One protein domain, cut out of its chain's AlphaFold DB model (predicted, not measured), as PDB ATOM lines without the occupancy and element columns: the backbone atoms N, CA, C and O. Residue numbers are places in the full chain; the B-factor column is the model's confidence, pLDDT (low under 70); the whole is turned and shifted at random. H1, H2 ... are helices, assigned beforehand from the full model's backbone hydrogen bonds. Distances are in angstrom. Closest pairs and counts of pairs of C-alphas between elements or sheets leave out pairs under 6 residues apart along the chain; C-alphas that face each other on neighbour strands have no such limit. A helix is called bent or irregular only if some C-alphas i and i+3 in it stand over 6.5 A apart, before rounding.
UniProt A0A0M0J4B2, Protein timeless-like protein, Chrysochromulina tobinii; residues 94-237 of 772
ATOM      1  N   VAL A  94     132.706 202.366  90.392       86.44
ATOM      2  CA  VAL A  94     133.664 203.387  90.853       86.44
ATOM      3  C   VAL A  94     134.962 203.361  90.037       86.44
ATOM      4  O   VAL A  94     135.426 204.424  89.631       86.44
ATOM      5  N   VAL A  95     135.540 202.188  89.753       85.38
ATOM      6  CA  VAL A  95     136.770 202.063  88.942       85.38
ATOM      7  C   VAL A  95     136.544 202.494  87.492       85.38
ATOM      8  O   VAL A  95     137.323 203.295  86.978       85.38
ATOM      9  N   ASP A  96     135.464 202.047  86.849       84.44
ATOM     10  CA  ASP A  96     135.102 202.459  85.489       84.44
ATOM     11  C   ASP A  96     134.826 203.975  85.431       84.44
ATOM     12  O   ASP A  96     135.194 204.627  84.456       84.44
ATOM     13  N   THR A  97     134.233 204.570  86.473       87.38
ATOM     14  CA  THR A  97     134.033 206.032  86.566       87.38
ATOM     15  C   THR A  97     135.354 206.783  86.758       87.38
ATOM     16  O   THR A  97     135.586 207.802  86.107       87.38
ATOM     17  N   LEU A  98     136.245 206.270  87.610       85.44
ATOM     18  CA  LEU A  98     137.571 206.833  87.879       85.44
ATOM     19  C   LEU A  98     138.434 206.858  86.603       85.44
ATOM     20  O   LEU A  98     138.987 207.901  86.244       85.44
ATOM     21  N   LEU A  99     138.485 205.729  85.890       84.25
ATOM     22  CA  LEU A  99     139.247 205.526  84.654       84.25
ATOM     23  C   LEU A  99     138.726 206.333  83.451       84.25
ATOM     24  O   LEU A  99     139.496 206.653  82.547       84.25
ATOM     25  N   ARG A 100     137.441 206.715  83.434       81.75
ATOM     26  CA  ARG A 100     136.843 207.525  82.353       81.75
ATOM     27  C   ARG A 100     137.284 208.993  82.331       81.75
ATOM     28  O   ARG A 100     136.975 209.680  81.361       81.75
ATOM     29  N   GLY A 101     137.972 209.493  83.359       76.69
ATOM     30  CA  GLY A 101     138.357 210.907  83.413       76.69
ATOM     31  C   GLY A 101     139.322 211.286  84.538       76.69
ATOM     32  O   GLY A 101     140.490 211.568  84.254       76.69
ATOM     33  N   PRO A 102     138.871 211.335  85.806       86.38
ATOM     34  CA  PRO A 102     139.637 211.953  86.890       86.38
ATOM     35  C   PRO A 102     140.965 211.252  87.205       86.38
ATOM     36  O   PRO A 102     141.879 211.913  87.696       86.38
ATOM     37  N   PHE A 103     141.114 209.957  86.886       89.69
ATOM     38  CA  PHE A 103     142.346 209.205  87.145       89.69
ATOM     39  C   PHE A 103     143.594 209.846  86.528       89.69
ATOM     40  O   PHE A 103     144.584 210.048  87.227       89.69
ATOM     41  N   ASN A 104     143.545 210.207  85.241       89.69
ATOM     42  CA  ASN A 104     144.699 210.795  84.558       89.69
ATOM     43  C   ASN A 104     145.070 212.162  85.143       89.69
ATOM     44  O   ASN A 104     146.245 212.425  85.368       89.69
ATOM     45  N   ALA A 105     144.080 213.014  85.427       89.94
ATOM     46  CA  ALA A 105     144.327 214.335  86.001       89.94
ATOM     47  C   ALA A 105     144.981 214.234  87.392       89.94
ATOM     48  O   ALA A 105     145.975 214.909  87.648       89.94
ATOM     49  N   LEU A 106     144.463 213.344  88.248       90.38
ATOM     50  CA  LEU A 106     145.010 213.068  89.576       90.38
ATOM     51  C   LEU A 106     146.422 212.468  89.503       90.38
ATOM     52  O   LEU A 106     147.326 212.922  90.197       90.38
ATOM     53  N   MET A 107     146.641 211.464  88.653       90.81
ATOM     54  CA  MET A 107     147.961 210.845  88.533       90.81
ATOM     55  C   MET A 107     148.986 211.808  87.928       90.81
ATOM     56  O   MET A 107     150.107 211.857  88.416       90.81
ATOM     57  N   SER A 108     148.621 212.649  86.956       88.94
ATOM     58  CA  SER A 108     149.529 213.669  86.411       88.94
ATOM     59  C   SER A 108     149.865 214.811  87.380       88.94
ATOM     60  O   SER A 108     150.864 215.492  87.148       88.94
ATOM     61  N   THR A 109     149.085 215.055  88.444       89.56
ATOM     62  CA  THR A 109     149.508 215.965  89.527       89.56
ATOM     63  C   THR A 109     150.393 215.245  90.540       89.56
ATOM     64  O   THR A 109     151.485 215.733  90.821       89.56
ATOM     65  N   VAL A 110     149.998 214.054  91.003       90.00
ATOM     66  CA  VAL A 110     150.796 213.251  91.947       90.00
ATOM     67  C   VAL A 110     152.176 212.926  91.371       90.00
ATOM     68  O   VAL A 110     153.178 213.125  92.048       90.00
ATOM     69  N   VAL A 111     152.266 212.502  90.107       89.88
ATOM     70  CA  VAL A 111     153.546 212.204  89.445       89.88
ATOM     71  C   VAL A 111     154.479 213.419  89.445       89.88
ATOM     72  O   VAL A 111     155.659 213.236  89.706       89.88
ATOM     73  N   LYS A 112     153.978 214.652  89.281       87.81
ATOM     74  CA  LYS A 112     154.804 215.876  89.349       87.81
ATOM     75  C   LYS A 112     155.301 216.193  90.760       87.81
ATOM     76  O   LYS A 112     156.448 216.607  90.917       87.81
ATOM     77  N   ASP A 113     154.474 215.968  91.781       87.25
ATOM     78  CA  ASP A 113     154.897 216.092  93.182       87.25
ATOM     79  C   ASP A 113     155.989 215.051  93.520       87.25
ATOM     80  O   ASP A 113     157.011 215.387  94.125       87.25
ATOM     81  N   LEU A 114     155.831 213.801  93.057       87.38
ATOM     82  CA  LEU A 114     156.827 212.736  93.229       87.38
ATOM     83  C   LEU A 114     158.103 212.966  92.392       87.38
ATOM     84  O   LEU A 114     159.196 212.675  92.875       87.38
ATOM     85  N   GLU A 115     157.991 213.493  91.167       85.25
ATOM     86  CA  GLU A 115     159.122 213.908  90.321       85.25
ATOM     87  C   GLU A 115     159.960 214.963  91.039       85.25
ATOM     88  O   GLU A 115     161.177 214.808  91.145       85.25
ATOM     89  N   GLY A 116     159.320 216.012  91.567       81.62
ATOM     90  CA  GLY A 116     160.018 217.070  92.290       81.62
ATOM     91  C   GLY A 116     160.783 216.528  93.496       81.62
ATOM     92  O   GLY A 116     161.970 216.820  93.648       81.62
ATOM     93  N   SER A 117     160.149 215.655  94.288       81.00
ATOM     94  CA  SER A 117     160.780 215.015  95.449       81.00
ATOM     95  C   SER A 117     161.987 214.150  95.055       81.00
ATOM     96  O   SER A 117     163.074 214.298  95.615       81.00
ATOM     97  N   VAL A 118     161.851 213.304  94.025       77.19
ATOM     98  CA  VAL A 118     162.944 212.440  93.548       77.19
ATOM     99  C   VAL A 118     164.091 213.263  92.958       77.19
ATOM    100  O   VAL A 118     165.253 213.038  93.301       77.19
ATOM    101  N   PHE A 119     163.806 214.212  92.068       78.38
ATOM    102  CA  PHE A 119     164.828 214.956  91.324       78.38
ATOM    103  C   PHE A 119     165.328 216.228  92.031       78.38
ATOM    104  O   PHE A 119     166.138 216.954  91.461       78.38
ATOM    105  N   GLY A 120     164.916 216.473  93.282       73.38
ATOM    106  CA  GLY A 120     165.426 217.571  94.113       73.38
ATOM    107  C   GLY A 120     164.905 218.957  93.717       73.38
ATOM    108  O   GLY A 120     165.577 219.959  93.954       73.38
ATOM    109  N   SER A 121     163.725 219.024  93.097       73.75
ATOM    110  CA  SER A 121     163.059 220.275  92.736       73.75
ATOM    111  C   SER A 121     161.993 220.628  93.768       73.75
ATOM    112  O   SER A 121     161.041 219.879  93.965       73.75
ATOM    113  N   ASN A 122     162.095 221.818  94.363       65.00
ATOM    114  CA  ASN A 122     161.124 222.343  95.334       65.00
ATOM    115  C   ASN A 122     159.820 222.866  94.686       65.00
ATOM    116  O   ASN A 122     159.110 223.672  95.285       65.00
ATOM    117  N   ALA A 123     159.511 222.459  93.450       62.66
ATOM    118  CA  ALA A 123     158.268 222.816  92.776       62.66
ATOM    119  C   ALA A 123     157.063 222.048  93.355       62.66
ATOM    120  O   ALA A 123     157.195 220.926  93.843       62.66
ATOM    121  N   PHE A 124     155.870 222.643  93.246       71.19
ATOM    122  CA  PHE A 124     154.606 222.063  93.722       71.19
ATOM    123  C   PHE A 124     154.667 221.659  95.217       71.19
ATOM    124  O   PHE A 124     155.099 222.462  96.042       71.19
ATOM    125  N   ASN A 125     154.217 220.460  95.600       76.88
ATOM    126  CA  ASN A 125     154.264 219.948  96.974       76.88
ATOM    127  C   ASN A 125     155.466 219.029  97.249       76.88
ATOM    128  O   ASN A 125     155.489 218.387  98.298       76.88
ATOM    129  N   ALA A 126     156.467 218.972  96.366       73.94
ATOM    130  CA  ALA A 126     157.614 218.059  96.457       73.94
ATOM    131  C   ALA A 126     158.270 217.978  97.851       73.94
ATOM    132  O   ALA A 126     158.562 216.887  98.337       73.94
ATOM    133  N   GLY A 127     158.436 219.119  98.531       72.62
ATOM    134  CA  GLY A 127     159.011 219.201  99.883       72.62
ATOM    135  C   GLY A 127     158.134 218.650 101.021       72.62
ATOM    136  O   GLY A 127     158.563 218.671 102.171       72.62
ATOM    137  N   LYS A 128     156.914 218.182 100.728       81.69
ATOM    138  CA  LYS A 128     155.995 217.517 101.673       81.69
ATOM    139  C   LYS A 128     155.911 216.001 101.456       81.69
ATOM    140  O   LYS A 128     155.341 215.316 102.299       81.69
ATOM    141  N   VAL A 129     156.435 215.494 100.337       84.19
ATOM    142  CA  VAL A 129     156.344 214.080  99.947       84.19
ATOM    143  C   VAL A 129     157.198 213.218 100.875       84.19
ATOM    144  O   VAL A 129     158.389 213.476 101.056       84.19
ATOM    145  N   ILE A 130     156.604 212.161 101.427       84.94
ATOM    146  CA  ILE A 130     157.283 211.175 102.273       84.94
ATOM    147  C   ILE A 130     157.471 209.832 101.552       84.94
ATOM    148  O   ILE A 130     156.785 209.491 100.593       84.94
ATOM    149  N   ILE A 131     158.388 208.998 102.059       78.81
ATOM    150  CA  ILE A 131     158.707 207.666 101.493       78.81
ATOM    151  C   ILE A 131     157.458 206.757 101.405       78.81
ATOM    152  O   ILE A 131     157.354 205.894 100.527       78.81
ATOM    153  N   GLN A 132     156.482 206.963 102.295       85.69
ATOM    154  CA  GLN A 132     155.209 206.242 102.270       85.69
ATOM    155  C   GLN A 132     154.341 206.628 101.060       85.69
ATOM    156  O   GLN A 132     153.700 205.743 100.502       85.69
ATOM    157  N   ASP A 133     154.395 207.871 100.576       89.38
ATOM    158  CA  ASP A 133     153.587 208.341  99.442       89.38
ATOM    159  C   ASP A 133     154.008 207.657  98.141       89.38
ATOM    160  O   ASP A 133     153.163 207.160  97.401       89.38
ATOM    161  N   HIS A 134     155.317 207.517  97.902       86.12
ATOM    162  CA  HIS A 134     155.833 206.724  96.780       86.12
ATOM    163  C   HIS A 134     155.384 205.254  96.852       86.12
ATOM    164  O   HIS A 134     155.181 204.612  95.821       86.12
ATOM    165  N   THR A 135     155.228 204.714  98.065       89.31
ATOM    166  CA  THR A 135     154.775 203.333  98.292       89.31
ATOM    167  C   THR A 135     153.264 203.204  98.065       89.31
ATOM    168  O   THR A 135     152.816 202.251  97.432       89.31
ATOM    169  N   PHE A 136     152.476 204.183  98.516       91.50
ATOM    170  CA  PHE A 136     151.030 204.252  98.305       91.50
ATOM    171  C   PHE A 136     150.680 204.476  96.828       91.50
ATOM    172  O   PHE A 136     149.862 203.744  96.272       91.50
ATOM    173  N   PHE A 137     151.370 205.405  96.159       92.62
ATOM    174  CA  PHE A 137     151.301 205.587  94.709       92.62
ATOM    175  C   PHE A 137     151.613 204.279  93.976       92.62
ATOM    176  O   PHE A 137     150.838 203.874  93.116       92.62
ATOM    177  N   ALA A 138     152.681 203.567  94.353       92.62
ATOM    178  CA  ALA A 138     153.012 202.283  93.738       92.62
ATOM    179  C   ALA A 138     151.946 201.199  93.978       92.62
ATOM    180  O   ALA A 138     151.655 200.429  93.063       92.62
ATOM    181  N   ALA A 139     151.310 201.159  95.154       92.00
ATOM    182  CA  ALA A 139     150.193 200.254  95.425       92.00
ATOM    183  C   ALA A 139     148.974 200.561  94.533       92.00
ATOM    184  O   ALA A 139     148.452 199.664  93.873       92.00
ATOM    185  N   VAL A 140     148.557 201.827  94.454       92.06
ATOM    186  CA  VAL A 140     147.391 202.247  93.657       92.06
ATOM    187  C   VAL A 140     147.666 202.097  92.157       92.06
ATOM    188  O   VAL A 140     146.861 201.506  91.441       92.06
ATOM    189  N   ALA A 141     148.813 202.572  91.671       92.38
ATOM    190  CA  ALA A 141     149.181 202.509  90.258       92.38
ATOM    191  C   ALA A 141     149.385 201.063  89.772       92.38
ATOM    192  O   ALA A 141     148.924 200.724  88.683       92.38
ATOM    193  N   SER A 142     149.999 200.182  90.579       92.88
ATOM    194  CA  SER A 142     150.125 198.756  90.229       92.88
ATOM    195  C   SER A 142     148.764 198.054  90.186       92.88
ATOM    196  O   SER A 142     148.509 197.299  89.249       92.88
ATOM    197  N   TRP A 143     147.859 198.344  91.128       91.06
ATOM    198  CA  TRP A 143     146.505 197.785  91.133       91.06
ATOM    199  C   TRP A 143     145.664 198.260  89.938       91.06
ATOM    200  O   TRP A 143     145.051 197.432  89.264       91.06
ATOM    201  N   VAL A 144     145.680 199.558  89.612       90.81
ATOM    202  CA  VAL A 144     144.915 200.084  88.467       90.81
ATOM    203  C   VAL A 144     145.487 199.601  87.130       90.81
ATOM    204  O   VAL A 144     144.718 199.177  86.268       90.81
ATOM    205  N   LEU A 145     146.816 199.569  86.960       91.38
ATOM    206  CA  LEU A 145     147.434 198.975  85.764       91.38
ATOM    207  C   LEU A 145     147.109 197.481  85.637       91.38
ATOM    208  O   LEU A 145     146.866 197.016  84.526       91.38
ATOM    209  N   GLN A 146     147.050 196.739  86.750       90.38
ATOM    210  CA  GLN A 146     146.632 195.335  86.744       90.38
ATOM    211  C   GLN A 146     145.187 195.171  86.275       90.38
ATOM    212  O   GLN A 146     144.925 194.351  85.397       90.38
ATOM    213  N   ALA A 147     144.264 195.947  86.849       87.69
ATOM    214  CA  ALA A 147     142.849 195.894  86.506       87.69
ATOM    215  C   ALA A 147     142.623 196.238  85.027       87.69
ATOM    216  O   ALA A 147     141.961 195.480  84.320       87.69
ATOM    217  N   HIS A 148     143.248 197.316  84.539       88.25
ATOM    218  CA  HIS A 148     143.158 197.739  83.139       88.25
ATOM    219  C   HIS A 148     143.757 196.703  82.178       88.25
ATOM    220  O   HIS A 148     143.109 196.328  81.203       88.25
ATOM    221  N   LEU A 149     144.951 196.167  82.464       88.12
ATOM    222  CA  LEU A 149     145.556 195.106  81.646       88.12
ATOM    223  C   LEU A 149     144.687 193.845  81.596       88.12
ATOM    224  O   LEU A 149     144.498 193.280  80.521       88.12
ATOM    225  N   GLN A 150     144.125 193.423  82.731       88.19
ATOM    226  CA  GLN A 150     143.266 192.242  82.810       88.19
ATOM    227  C   GLN A 150     141.920 192.458  82.093       88.19
ATOM    228  O   GLN A 150     141.446 191.557  81.403       88.19
ATOM    229  N   GLN A 151     141.329 193.652  82.197       86.94
ATOM    230  CA  GLN A 151     140.110 194.050  81.482       86.94
ATOM    231  C   GLN A 151     140.341 194.074  79.963       86.94
ATOM    232  O   GLN A 151     139.576 193.471  79.211       86.94
ATOM    233  N   GLN A 152     141.429 194.704  79.509       87.75
ATOM    234  CA  GLN A 152     141.812 194.754  78.095       87.75
ATOM    235  C   GLN A 152     142.166 193.360  77.553       87.75
ATOM    236  O   GLN A 152     141.806 193.045  76.422       87.75
ATOM    237  N   GLN A 153     142.809 192.495  78.348       87.38
ATOM    238  CA  GLN A 153     143.050 191.101  77.967       87.38
ATOM    239  C   GLN A 153     141.730 190.339  77.790       87.38
ATOM    240  O   GLN A 153     141.509 189.792  76.720       87.38
ATOM    241  N   GLN A 154     140.805 190.391  78.755       87.81
ATOM    242  CA  GLN A 154     139.498 189.724  78.635       87.81
ATOM    243  C   GLN A 154     138.675 190.222  77.435       87.81
ATOM    244  O   GLN A 154     137.984 189.435  76.789       87.81
ATOM    245  N   MET A 155     138.759 191.513  77.098       86.69
ATOM    246  CA  MET A 155     138.134 192.057  75.886       86.69
ATOM    247  C   MET A 155     138.801 191.553  74.598       86.69
ATOM    248  O   MET A 155     138.120 191.405  73.587       86.69
ATOM    249  N   ARG A 156     140.109 191.266  74.630       86.50
ATOM    250  CA  ARG A 156     140.885 190.725  73.502       86.50
ATOM    251  C   ARG A 156     140.785 189.206  73.351       86.50
ATOM    252  O   ARG A 156     140.889 188.707  72.238       86.50
ATOM    253  N   ASP A 157     140.539 188.487  74.440       87.69
ATOM    254  CA  ASP A 157     140.218 187.056  74.420       87.69
ATOM    255  C   ASP A 157     138.821 186.816  73.798       87.69
ATOM    256  O   ASP A 157     138.555 185.743  73.260       87.69
ATOM    257  N   ALA A 158     137.942 187.830  73.829       89.75
ATOM    258  CA  ALA A 158     136.649 187.849  73.137       89.75
ATOM    259  C   ALA A 158     136.725 188.390  71.691       89.75
ATOM    260  O   ALA A 158     136.038 187.872  70.813       89.75
ATOM    261  N   ASP A 159     137.553 189.409  71.432       87.88
ATOM    262  CA  ASP A 159     137.848 189.942  70.092       87.88
ATOM    263  C   ASP A 159     139.365 190.167  69.911       87.88
ATOM    264  O   ASP A 159     139.893 191.222  70.290       87.88
ATOM    265  N   PRO A 160     140.085 189.220  69.275       85.31
ATOM    266  CA  PRO A 160     141.528 189.327  69.055       85.31
ATOM    267  C   PRO A 160     141.971 190.560  68.249       85.31
ATOM    268  O   PRO A 160     143.136 190.967  68.355       85.31
ATOM    269  N   SER A 161     141.067 191.165  67.465       84.12
ATOM    270  CA  SER A 161     141.352 192.336  66.627       84.12
ATOM    271  C   SER A 161     141.410 193.653  67.413       84.12
ATOM    272  O   SER A 161     142.011 194.628  66.945       84.12
ATOM    273  N   ARG A 162     140.843 193.689  68.628       85.50
ATOM    274  CA  ARG A 162     140.739 194.907  69.439       85.50
ATOM    275  C   ARG A 162     142.107 195.402  69.914       85.50
ATOM    276  O   ARG A 162     142.830 194.708  70.630       85.50
ATOM    277  N   LYS A 163     142.459 196.633  69.541       86.62
ATOM    278  CA  LYS A 163     143.701 197.303  69.966       86.62
ATOM    279  C   LYS A 163     143.652 197.677  71.452       86.62
ATOM    280  O   LYS A 163     142.576 197.886  72.001       86.62
ATOM    281  N   LEU A 164     144.822 197.777  72.080       85.12
ATOM    282  CA  LEU A 164     144.970 198.205  73.471       85.12
ATOM    283  C   LEU A 164     144.613 199.689  73.621       85.12
ATOM    284  O   LEU A 164     145.272 200.553  73.043       85.12
ATOM    285  N   GLU A 165     143.629 199.990  74.459       83.69
ATOM    286  CA  GLU A 165     143.261 201.364  74.801       83.69
ATOM    287  C   GLU A 165     144.191 201.899  75.902       83.69
ATOM    288  O   GLU A 165     144.094 201.504  77.061       83.69
ATOM    289  N   VAL A 166     145.104 202.813  75.564       84.62
ATOM    290  CA  VAL A 166     146.020 203.437  76.549       84.62
ATOM    291  C   VAL A 166     145.363 204.595  77.311       84.62
ATOM    292  O   VAL A 166     145.715 204.850  78.461       84.62
ATOM    293  N   GLY A 167     144.381 205.267  76.698       83.00
ATOM    294  CA  GLY A 167     143.752 206.496  77.202       83.00
ATOM    295  C   GLY A 167     143.403 206.511  78.702       83.00
ATOM    296  O   GLY A 167     143.834 207.443  79.379       83.00
ATOM    297  N   PRO A 168     142.696 205.505  79.257       84.88
ATOM    298  CA  PRO A 168     142.268 205.502  80.664       84.88
ATOM    299  C   PRO A 168     143.398 205.552  81.706       84.88
ATOM    300  O   PRO A 168     143.172 205.987  82.832       84.88
ATOM    301  N   VAL A 169     144.612 205.128  81.336       88.12
ATOM    302  CA  VAL A 169     145.791 205.057  82.222       88.12
ATOM    303  C   VAL A 169     147.005 205.807  81.659       88.12
ATOM    304  O   VAL A 169     148.130 205.592  82.105       88.12
ATOM    305  N   GLY A 170     146.800 206.697  80.680       85.94
ATOM    306  CA  GLY A 170     147.871 207.394  79.959       85.94
ATOM    307  C   GLY A 170     148.847 208.165  80.857       85.94
ATOM    308  O   GLY A 170     150.038 208.200  80.563       85.94
ATOM    309  N   ALA A 171     148.390 208.696  81.996       86.81
ATOM    310  CA  ALA A 171     149.244 209.362  82.984       86.81
ATOM    311  C   ALA A 171     150.272 208.433  83.665       86.81
ATOM    312  O   ALA A 171     151.256 208.917  84.216       86.81
ATOM    313  N   LEU A 172     150.069 207.110  83.628       88.75
ATOM    314  CA  LEU A 172     151.027 206.107  84.115       88.75
ATOM    315  C   LEU A 172     151.929 205.541  83.007       88.75
ATOM    316  O   LEU A 172     152.832 204.759  83.298       88.75
ATOM    317  N   ALA A 173     151.702 205.924  81.748       84.44
ATOM    318  CA  ALA A 173     152.489 205.473  80.602       84.44
ATOM    319  C   ALA A 173     153.779 206.289  80.386       84.44
ATOM    320  O   ALA A 173     154.588 205.921  79.535       84.44
ATOM    321  N   ASP A 174     153.966 207.397  81.109       86.38
ATOM    322  CA  ASP A 174     155.068 208.336  80.877       86.38
ATOM    323  C   ASP A 174     156.425 207.806  81.386       86.38
ATOM    324  O   ASP A 174     156.527 207.098  82.391       86.38
ATOM    325  N   ALA A 175     157.504 208.190  80.703       86.69
ATOM    326  CA  ALA A 175     158.873 207.796  81.022       86.69
ATOM    327  C   ALA A 175     159.339 208.291  82.405       86.69
ATOM    328  O   ALA A 175     160.215 207.667  83.015       86.69
ATOM    329  N   SER A 176     158.755 209.371  82.933       87.44
ATOM    330  CA  SER A 176     159.046 209.834  84.295       87.44
ATOM    331  C   SER A 176     158.556 208.851  85.363       87.44
ATOM    332  O   SER A 176     159.286 208.591  86.318       87.44
ATOM    333  N   VAL A 177     157.402 208.203  85.167       91.00
ATOM    334  CA  VAL A 177     156.847 207.194  86.091       91.00
ATOM    335  C   VAL A 177     157.761 205.971  86.177       91.00
ATOM    336  O   VAL A 177     158.075 205.504  87.275       91.00
ATOM    337  N   PHE A 178     158.279 205.505  85.035       90.62
ATOM    338  CA  PHE A 178     159.335 204.486  85.003       90.62
ATOM    339  C   PHE A 178     160.600 204.957  85.727       90.62
ATOM    340  O   PHE A 178     161.182 204.190  86.490       90.62
ATOM    341  N   SER A 179     161.018 206.208  85.527       88.94
ATOM    342  CA  SER A 179     162.242 206.759  86.125       88.94
ATOM    343  C   SER A 179     162.144 206.871  87.654       88.94
ATOM    344  O   SER A 179     163.057 206.444  88.363       88.94
ATOM    345  N   ILE A 180     161.006 207.351  88.172       89.75
ATOM    346  CA  ILE A 180     160.666 207.365  89.604       89.75
ATOM    347  C   ILE A 180     160.693 205.943  90.167       89.75
ATOM    348  O   ILE A 180     161.368 205.688  91.166       89.75
ATOM    349  N   ALA A 181     159.993 205.000  89.528       92.06
ATOM    350  CA  ALA A 181     159.892 203.628  90.012       92.06
ATOM    351  C   ALA A 181     161.258 202.913  90.009       92.06
ATOM    352  O   ALA A 181     161.631 202.295  91.007       92.06
ATOM    353  N   LEU A 182     162.045 203.053  88.934       91.19
ATOM    354  CA  LEU A 182     163.384 202.468  88.801       91.19
ATOM    355  C   LEU A 182     164.394 203.058  89.792       91.19
ATOM    356  O   LEU A 182     165.303 202.338  90.212       91.19
ATOM    357  N   ARG A 183     164.264 204.338  90.166       89.44
ATOM    358  CA  ARG A 183     165.124 204.958  91.182       89.44
ATOM    359  C   ARG A 183     164.694 204.594  92.601       89.44
ATOM    360  O   ARG A 183     165.528 204.117  93.364       89.44
ATOM    361  N   ASN A 184     163.411 204.727  92.933       89.12
ATOM    362  CA  ASN A 184     162.880 204.340  94.242       89.12
ATOM    363  C   ASN A 184     163.190 202.860  94.553       89.12
ATOM    364  O   ASN A 184     163.631 202.522  95.647       89.12
ATOM    365  N   CYS A 185     163.084 201.976  93.555       91.38
ATOM    366  CA  CYS A 185     163.444 200.566  93.695       91.38
ATOM    367  C   CYS A 185     164.926 200.325  94.056       91.38
ATOM    368  O   CYS A 185     165.222 199.344  94.736       91.38
ATOM    369  N   ARG A 186     165.859 201.197  93.638       90.69
ATOM    370  CA  ARG A 186     167.282 201.126  94.036       90.69
ATOM    371  C   ARG A 186     167.460 201.597  95.463       90.69
ATOM    372  O   ARG A 186     167.995 200.863  96.284       90.69
ATOM    373  N   GLU A 187     166.933 202.778  95.766       89.56
ATOM    374  CA  GLU A 187     167.051 203.373  97.089       89.56
ATOM    375  C   GLU A 187     166.445 202.464  98.173       89.56
ATOM    376  O   GLU A 187     167.015 202.324  99.251       89.56
ATOM    377  N   LEU A 188     165.325 201.790  97.893       90.19
ATOM    378  CA  LEU A 188     164.714 200.811  98.800       90.19
ATOM    379  C   LEU A 188     165.505 199.495  98.901       90.19
ATOM    380  O   LEU A 188     165.503 198.877  99.966       90.19
ATOM    381  N   LEU A 189     166.195 199.070  97.836       90.75
ATOM    382  CA  LEU A 189     167.076 197.896  97.843       90.75
ATOM    383  C   LEU A 189     168.350 198.162  98.663       90.75
ATOM    384  O   LEU A 189     168.714 197.353  99.516       90.75
ATOM    385  N   GLU A 190     168.975 199.327  98.478       90.06
ATOM    386  CA  GLU A 190     170.131 199.811  99.248       90.06
ATOM    387  C   GLU A 190     169.788 199.970 100.737       90.06
ATOM    388  O   GLU A 190     170.480 199.427 101.602       90.06
ATOM    389  N   LYS A 191     168.653 200.621 101.039       89.88
ATOM    390  CA  LYS A 191     168.098 200.773 102.401       89.88
ATOM    391  C   LYS A 191     167.540 199.453 102.973       89.88
ATOM    392  O   LYS A 191     167.121 199.426 104.128       89.88
ATOM    393  N   LYS A 192     167.529 198.357 102.194       88.75
ATOM    394  CA  LYS A 192     167.026 197.010 102.558       88.75
ATOM    395  C   LYS A 192     165.589 197.031 103.108       88.75
ATOM    396  O   LYS A 192     165.218 196.265 103.999       88.75
ATOM    397  N   ALA A 193     164.765 197.916 102.549       88.25
ATOM    398  CA  ALA A 193     163.384 198.183 102.932       88.25
ATOM    399  C   ALA A 193     162.412 197.221 102.218       88.25
ATOM    400  O   ALA A 193     161.608 197.622 101.376       88.25
ATOM    401  N   TRP A 194     162.505 195.930 102.549       86.31
ATOM    402  CA  TRP A 194     161.891 194.821 101.798       86.31
ATOM    403  C   TRP A 194     160.375 194.927 101.556       86.31
ATOM    404  O   TRP A 194     159.901 194.487 100.511       86.31
ATOM    405  N   LEU A 195     159.609 195.494 102.497       85.19
ATOM    406  CA  LEU A 195     158.150 195.606 102.370       85.19
ATOM    407  C   LEU A 195     157.740 196.677 101.330       85.19
ATOM    408  O   LEU A 195     157.090 196.299 100.355       85.19
ATOM    409  N   PRO A 196     158.162 197.958 101.435       89.12
ATOM    410  CA  PRO A 196     158.003 198.927 100.345       89.12
ATOM    411  C   PRO A 196     158.600 198.465  99.011       89.12
ATOM    412  O   PRO A 196     157.977 198.650  97.966       89.12
ATOM    413  N   LEU A 197     159.774 197.816  99.036       91.19
ATOM    414  CA  LEU A 197     160.435 197.310  97.830       91.19
ATOM    415  C   LEU A 197     159.530 196.352  97.042       91.19
ATOM    416  O   LEU A 197     159.447 196.468  95.824       91.19
ATOM    417  N   GLY A 198     158.808 195.451  97.717       89.62
ATOM    418  CA  GLY A 198     157.880 194.531  97.052       89.62
ATOM    419  C   GLY A 198     156.716 195.229  96.342       89.62
ATOM    420  O   GLY A 198     156.340 194.827  95.243       89.62
ATOM    421  N   VAL A 199     156.196 196.319  96.911       90.69
ATOM    422  CA  VAL A 199     155.140 197.128  96.275       90.69
ATOM    423  C   VAL A 199     155.672 197.830  95.019       90.69
ATOM    424  O   VAL A 199     155.017 197.828  93.977       90.69
ATOM    425  N   VAL A 200     156.888 198.381  95.081       92.81
ATOM    426  CA  VAL A 200     157.530 199.055  93.937       92.81
ATOM    427  C   VAL A 200     157.946 198.060  92.845       92.81
ATOM    428  O   VAL A 200     157.828 198.373  91.662       92.81
ATOM    429  N   VAL A 201     158.356 196.841  93.204       93.19
ATOM    430  CA  VAL A 201     158.622 195.752  92.246       93.19
ATOM    431  C   VAL A 201     157.339 195.286  91.548       93.19
ATOM    432  O   VAL A 201     157.362 195.082  90.333       93.19
ATOM    433  N   SER A 202     156.207 195.205  92.257       92.38
ATOM    434  CA  SER A 202     154.898 194.956  91.632       92.38
ATOM    435  C   SER A 202     154.532 196.062  90.631       92.38
ATOM    436  O   SER A 202     154.175 195.759  89.490       92.38
ATOM    437  N   LEU A 203     154.719 197.345  90.986       94.25
ATOM    438  CA  LEU A 203     154.557 198.460  90.041       94.25
ATOM    439  C   LEU A 203     155.460 198.303  88.813       94.25
ATOM    440  O   LEU A 203     154.965 198.392  87.691       94.25
ATOM    441  N   LEU A 204     156.757 198.047  88.996       93.75
ATOM    442  CA  LEU A 204     157.690 197.882  87.881       93.75
ATOM    443  C   LEU A 204     157.300 196.710  86.972       93.75
ATOM    444  O   LEU A 204     157.350 196.860  85.750       93.75
ATOM    445  N   ARG A 205     156.828 195.580  87.521       93.94
ATOM    446  CA  ARG A 205     156.274 194.492  86.703       93.94
ATOM    447  C   ARG A 205     155.081 194.968  85.876       93.94
ATOM    448  O   ARG A 205     155.034 194.660  84.686       93.94
ATOM    449  N   GLN A 206     154.129 195.688  86.472       94.31
ATOM    450  CA  GLN A 206     152.955 196.170  85.737       94.31
ATOM    451  C   GLN A 206     153.335 197.193  84.662       94.31
ATOM    452  O   GLN A 206     152.837 197.101  83.546       94.31
ATOM    453  N   LEU A 207     154.274 198.100  84.943       93.69
ATOM    454  CA  LEU A 207     154.800 199.064  83.973       93.69
ATOM    455  C   LEU A 207     155.500 198.366  82.792       93.69
ATOM    456  O   LEU A 207     155.177 198.641  81.635       93.69
ATOM    457  N   PHE A 208     156.404 197.409  83.038       92.44
ATOM    458  CA  PHE A 208     157.052 196.655  81.954       92.44
ATOM    459  C   PHE A 208     156.081 195.732  81.199       92.44
ATOM    460  O   PHE A 208     156.228 195.571  79.987       92.44
ATOM    461  N   GLY A 209     155.075 195.164  81.871       91.44
ATOM    462  CA  GLY A 209     153.994 194.407  81.234       91.44
ATOM    463  C   GLY A 209     153.103 195.281  80.346       91.44
ATOM    464  O   GLY A 209     152.776 194.891  79.226       91.44
ATOM    465  N   PHE A 210     152.781 196.493  80.802       91.75
ATOM    466  CA  PHE A 210     152.028 197.485  80.040       91.75
ATOM    467  C   PHE A 210     152.804 197.958  78.807       91.75
ATOM    468  O   PHE A 210     152.258 197.946  77.709       91.75
ATOM    469  N   LEU A 211     154.101 198.256  78.941       91.12
ATOM    470  CA  LEU A 211     154.965 198.637  77.817       91.12
ATOM    471  C   LEU A 211     155.081 197.525  76.755       91.12
ATOM    472  O   LEU A 211     155.018 197.794  75.556       91.12
ATOM    473  N   ASP A 212     155.193 196.265  77.184       89.56
ATOM    474  CA  ASP A 212     155.185 195.094  76.299       89.56
ATOM    475  C   ASP A 212     153.828 194.918  75.581       89.56
ATOM    476  O   ASP A 212     153.794 194.596  74.391       89.56
ATOM    477  N   ALA A 213     152.711 195.209  76.260       89.25
ATOM    478  CA  ALA A 213     151.377 195.226  75.659       89.25
ATOM    479  C   ALA A 213     151.187 196.394  74.668       89.25
ATOM    480  O   ALA A 213     150.657 196.175  73.580       89.25
ATOM    481  N   MET A 214     151.665 197.607  74.982       89.94
ATOM    482  CA  MET A 214     151.625 198.768  74.080       89.94
ATOM    483  C   MET A 214     152.366 198.489  72.766       89.94
ATOM    484  O   MET A 214     151.845 198.788  71.694       89.94
ATOM    485  N   VAL A 215     153.551 197.869  72.830       88.25
ATOM    486  CA  VAL A 215     154.313 197.486  71.630       88.25
ATOM    487  C   VAL A 215     153.567 196.430  70.807       88.25
ATOM    488  O   VAL A 215     153.473 196.566  69.588       88.25
ATOM    489  N   ARG A 216     153.022 195.383  71.443       87.38
ATOM    490  CA  ARG A 216     152.374 194.266  70.728       87.38
ATOM    491  C   ARG A 216     150.967 194.573  70.209       87.38
ATOM    492  O   ARG A 216     150.550 193.956  69.231       87.38
ATOM    493  N   HIS A 217     150.215 195.444  70.882       88.38
ATOM    494  CA  HIS A 217     148.760 195.565  70.703       88.38
ATOM    495  C   HIS A 217     148.237 197.006  70.612       88.38
ATOM    496  O   HIS A 217     147.039 197.192  70.402       88.38
ATOM    497  N   GLY A 218     149.091 198.020  70.766       87.06
ATOM    498  CA  GLY A 218     148.708 199.415  70.548       87.06
ATOM    499  C   GLY A 218     148.405 199.738  69.081       87.06
ATOM    500  O   GLY A 218     148.726 198.985  68.162       87.06
ATOM    501  N   ASP A 219     147.801 200.901  68.855       89.19
ATOM    502  CA  ASP A 219     147.799 201.562  67.553       89.19
ATOM    503  C   ASP A 219     149.196 202.125  67.194       89.19
ATOM    504  O   ASP A 219     150.112 202.126  68.016       89.19
ATOM    505  N   ALA A 220     149.361 202.646  65.974       89.19
ATOM    506  CA  ALA A 220     150.654 203.130  65.482       89.19
ATOM    507  C   ALA A 220     151.245 204.303  66.298       89.19
ATOM    508  O   ALA A 220     152.465 204.381  66.448       89.19
ATOM    509  N   GLN A 221     150.416 205.192  66.860       88.25
ATOM    510  CA  GLN A 221     150.874 206.288  67.720       88.25
ATOM    511  C   GLN A 221     151.282 205.752  69.099       88.25
ATOM    512  O   GLN A 221     152.357 206.099  69.594       88.25
ATOM    513  N   THR A 222     150.493 204.843  69.681       87.81
ATOM    514  CA  THR A 222     150.868 204.122  70.912       87.81
ATOM    515  C   THR A 222     152.180 203.350  70.744       87.81
ATOM    516  O   THR A 222     153.044 203.409  71.617       87.81
ATOM    517  N   GLN A 223     152.380 202.667  69.615       89.75
ATOM    518  CA  GLN A 223     153.613 201.933  69.314       89.75
ATOM    519  C   GLN A 223     154.821 202.868  69.129       89.75
ATOM    520  O   GLN A 223     155.915 202.559  69.609       89.75
ATOM    521  N   ALA A 224     154.645 204.034  68.499       87.62
ATOM    522  CA  ALA A 224     155.694 205.052  68.380       87.62
ATOM    523  C   ALA A 224     156.097 205.641  69.750       87.62
ATOM    524  O   ALA A 224     157.288 205.760  70.056       87.62
ATOM    525  N   ALA A 225     155.121 205.934  70.617       87.88
ATOM    526  CA  ALA A 225     155.378 206.365  71.991       87.88
ATOM    527  C   ALA A 225     156.101 205.268  72.793       87.88
ATOM    528  O   ALA A 225     157.172 205.506  73.353       87.88
ATOM    529  N   ALA A 226     155.579 204.037  72.770       88.19
ATOM    530  CA  ALA A 226     156.149 202.894  73.475       88.19
ATOM    531  C   ALA A 226     157.588 202.591  73.036       88.19
ATOM    532  O   ALA A 226     158.459 202.407  73.881       88.19
ATOM    533  N   THR A 227     157.886 202.589  71.734       87.88
ATOM    534  CA  THR A 227     159.257 202.356  71.235       87.88
ATOM    535  C   THR A 227     160.238 203.463  71.630       87.88
ATOM    536  O   THR A 227     161.424 203.171  71.809       87.88
ATOM    537  N   THR A 228     159.756 204.693  71.836       87.75
ATOM    538  CA  THR A 228     160.542 205.822  72.360       87.75
ATOM    539  C   THR A 228     160.826 205.655  73.856       87.75
ATOM    540  O   THR A 228     161.989 205.628  74.255       87.75
ATOM    541  N   ILE A 229     159.791 205.425  74.673       87.62
ATOM    542  CA  ILE A 229     159.908 205.141  76.117       87.62
ATOM    543  C   ILE A 229     160.868 203.963  76.358       87.62
ATOM    544  O   ILE A 229     161.815 204.057  77.140       87.62
ATOM    545  N   ARG A 230     160.681 202.875  75.603       85.81
ATOM    546  CA  ARG A 230     161.491 201.651  75.644       85.81
ATOM    547  C   ARG A 230     162.957 201.894  75.257       85.81
ATOM    548  O   ARG A 230     163.841 201.299  75.869       85.81
ATOM    549  N   ARG A 231     163.243 202.793  74.299       85.12
ATOM    550  CA  ARG A 231     164.624 203.208  73.970       85.12
ATOM    551  C   ARG A 231     165.257 203.961  75.139       85.12
ATOM    552  O   ARG A 231     166.351 203.594  75.555       85.12
ATOM    553  N   ASN A 232     164.558 204.955  75.686       85.19
ATOM    554  CA  ASN A 232     165.071 205.806  76.762       85.19
ATOM    555  C   ASN A 232     165.415 204.991  78.023       85.19
ATOM    556  O   ASN A 232     166.500 205.142  78.576       85.19
ATOM    557  N   ILE A 233     164.528 204.077  78.430       84.44
ATOM    558  CA  ILE A 233     164.703 203.233  79.625       84.44
ATOM    559  C   ILE A 233     165.902 202.284  79.496       84.44
ATOM    560  O   ILE A 233     166.659 202.109  80.452       84.44
ATOM    561  N   PHE A 234     166.088 201.648  78.335       82.56
ATOM    562  CA  PHE A 234     167.193 200.702  78.155       82.56
ATOM    563  C   PHE A 234     168.525 201.371  77.802       82.56
ATOM    564  O   PHE A 234     169.564 200.773  78.081       82.56
ATOM    565  N   TYR A 235     168.524 202.597  77.264       78.31
ATOM    566  CA  TYR A 235     169.742 203.316  76.874       78.31
ATOM    567  C   TYR A 235     170.783 203.388  77.998       78.31
ATOM    568  O   TYR A 235     171.963 203.156  77.753       78.31
ATOM    569  N   GLU A 236     170.375 203.629  79.246       68.44
ATOM    570  CA  GLU A 236     171.326 203.724  80.360       68.44
ATOM    571  C   GLU A 236     171.943 202.377  80.792       68.44
ATOM    572  O   GLU A 236     172.800 202.350  81.674       68.44
ATOM    573  N   GLY A 237     171.476 201.239  80.262       70.38
ATOM    574  CA  GLY A 237     171.929 199.887  80.626       70.38
ATOM    575  C   GLY A 237     171.587 199.428  82.055       70.38
ATOM    576  O   GLY A 237     171.641 198.235  82.354       70.38
TER     577      GLY A 237
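AT A GLANCE: This is residues 94 to 237 of the 772 residues of the protein "Protein timeless-like protein" of Chrysochromulina tobinii (UniProt A0A0M0J4B2). Two long helices, H3 and H6, lie side by side, and H5 and H7 fold back from opposite ends of H6. H2 lies on the far side of H4 and H5 from the long pair, while H1, at the start of the printed part, touches no helix. The printed part has 144 residues, with seven named helices, H1 to H7 in order, and no named strand; the class is all helix. The whole is compact, with a radius of gyration of the C-alphas of 15.4 A and spans of 45 by 38 by 28 A.

HOW THE PARTS SIT: Start at H1, residues 94 to 99, which is close to but not clearly touching H4, residues 167 to 172; the C-alphas of Leu 99 and Pro 168 are the closest, 5.0 A apart. Next, H2, residues 102 to 119, touches H4 with residues 103 to 108 alone, closest at the C-alphas of Asn 104 and Ala 171, 5.0 A, at a shallow tilt of 14 degrees, the same way. H3, residues 131 to 158, touches H6, residues 194 to 217; look at the C-alphas of Ser 142 and Leu 203, the closest at 4.4 A, where the shallow tilt of 34 degrees is only just short of steep. H3 and H4 form a helical hairpin but only just touch, with 3 pairs of C-alphas within 8 A, the closest Leu 145 and Val 169, 7.2 A. H5, residues 175 to 190, H6 and H7, residues 220 to 235, make an up and down bundle, each helix running against the one before. Their closest C-alphas are Leu 188 and Leu 197, 5.6 A, for the hairpin of H5 and H6, and Val 215 and Gln 223, 5.1 A, for the hairpin of H6 and H7. H5 also touches H2, closest at the C-alphas of Ile 180 and Glu 115, 6.8 A. Every O i to N i+4 pair is within hydrogen-bond range in H1, H3 and H7, against 13 of 14 in H2, 11 of 12 in H5, 19 of 20 in H6 and 0 of 2 in H4, where 2 of 3 O i to N i+3 pairs are.

IN THESE COORDINATES: Find C-alpha 94 at (133.664, 203.387, 90.853), where H1 begins. H2 is 25.8 A long. H3 runs 41.0 A from C-alpha 131 at (158.707, 207.666, 101.493). H4 is irregular: C-alphas 168 and 171 are 8.3 A apart. H5 measures 22.9 A, H6 33.8 A and H7 22.2 A, ending at C-alpha 235, (169.742, 203.316, 76.874).

THE WHOLE: The C-alphas of Asn 122 and Ala 158 are the farthest apart, 47.8 A. The printed part has no cut; the link from H2 to H3, 11 residues, is long. The mean pLDDT of the printed part is 86.8, and residues 122, 123 and 236 are under 70.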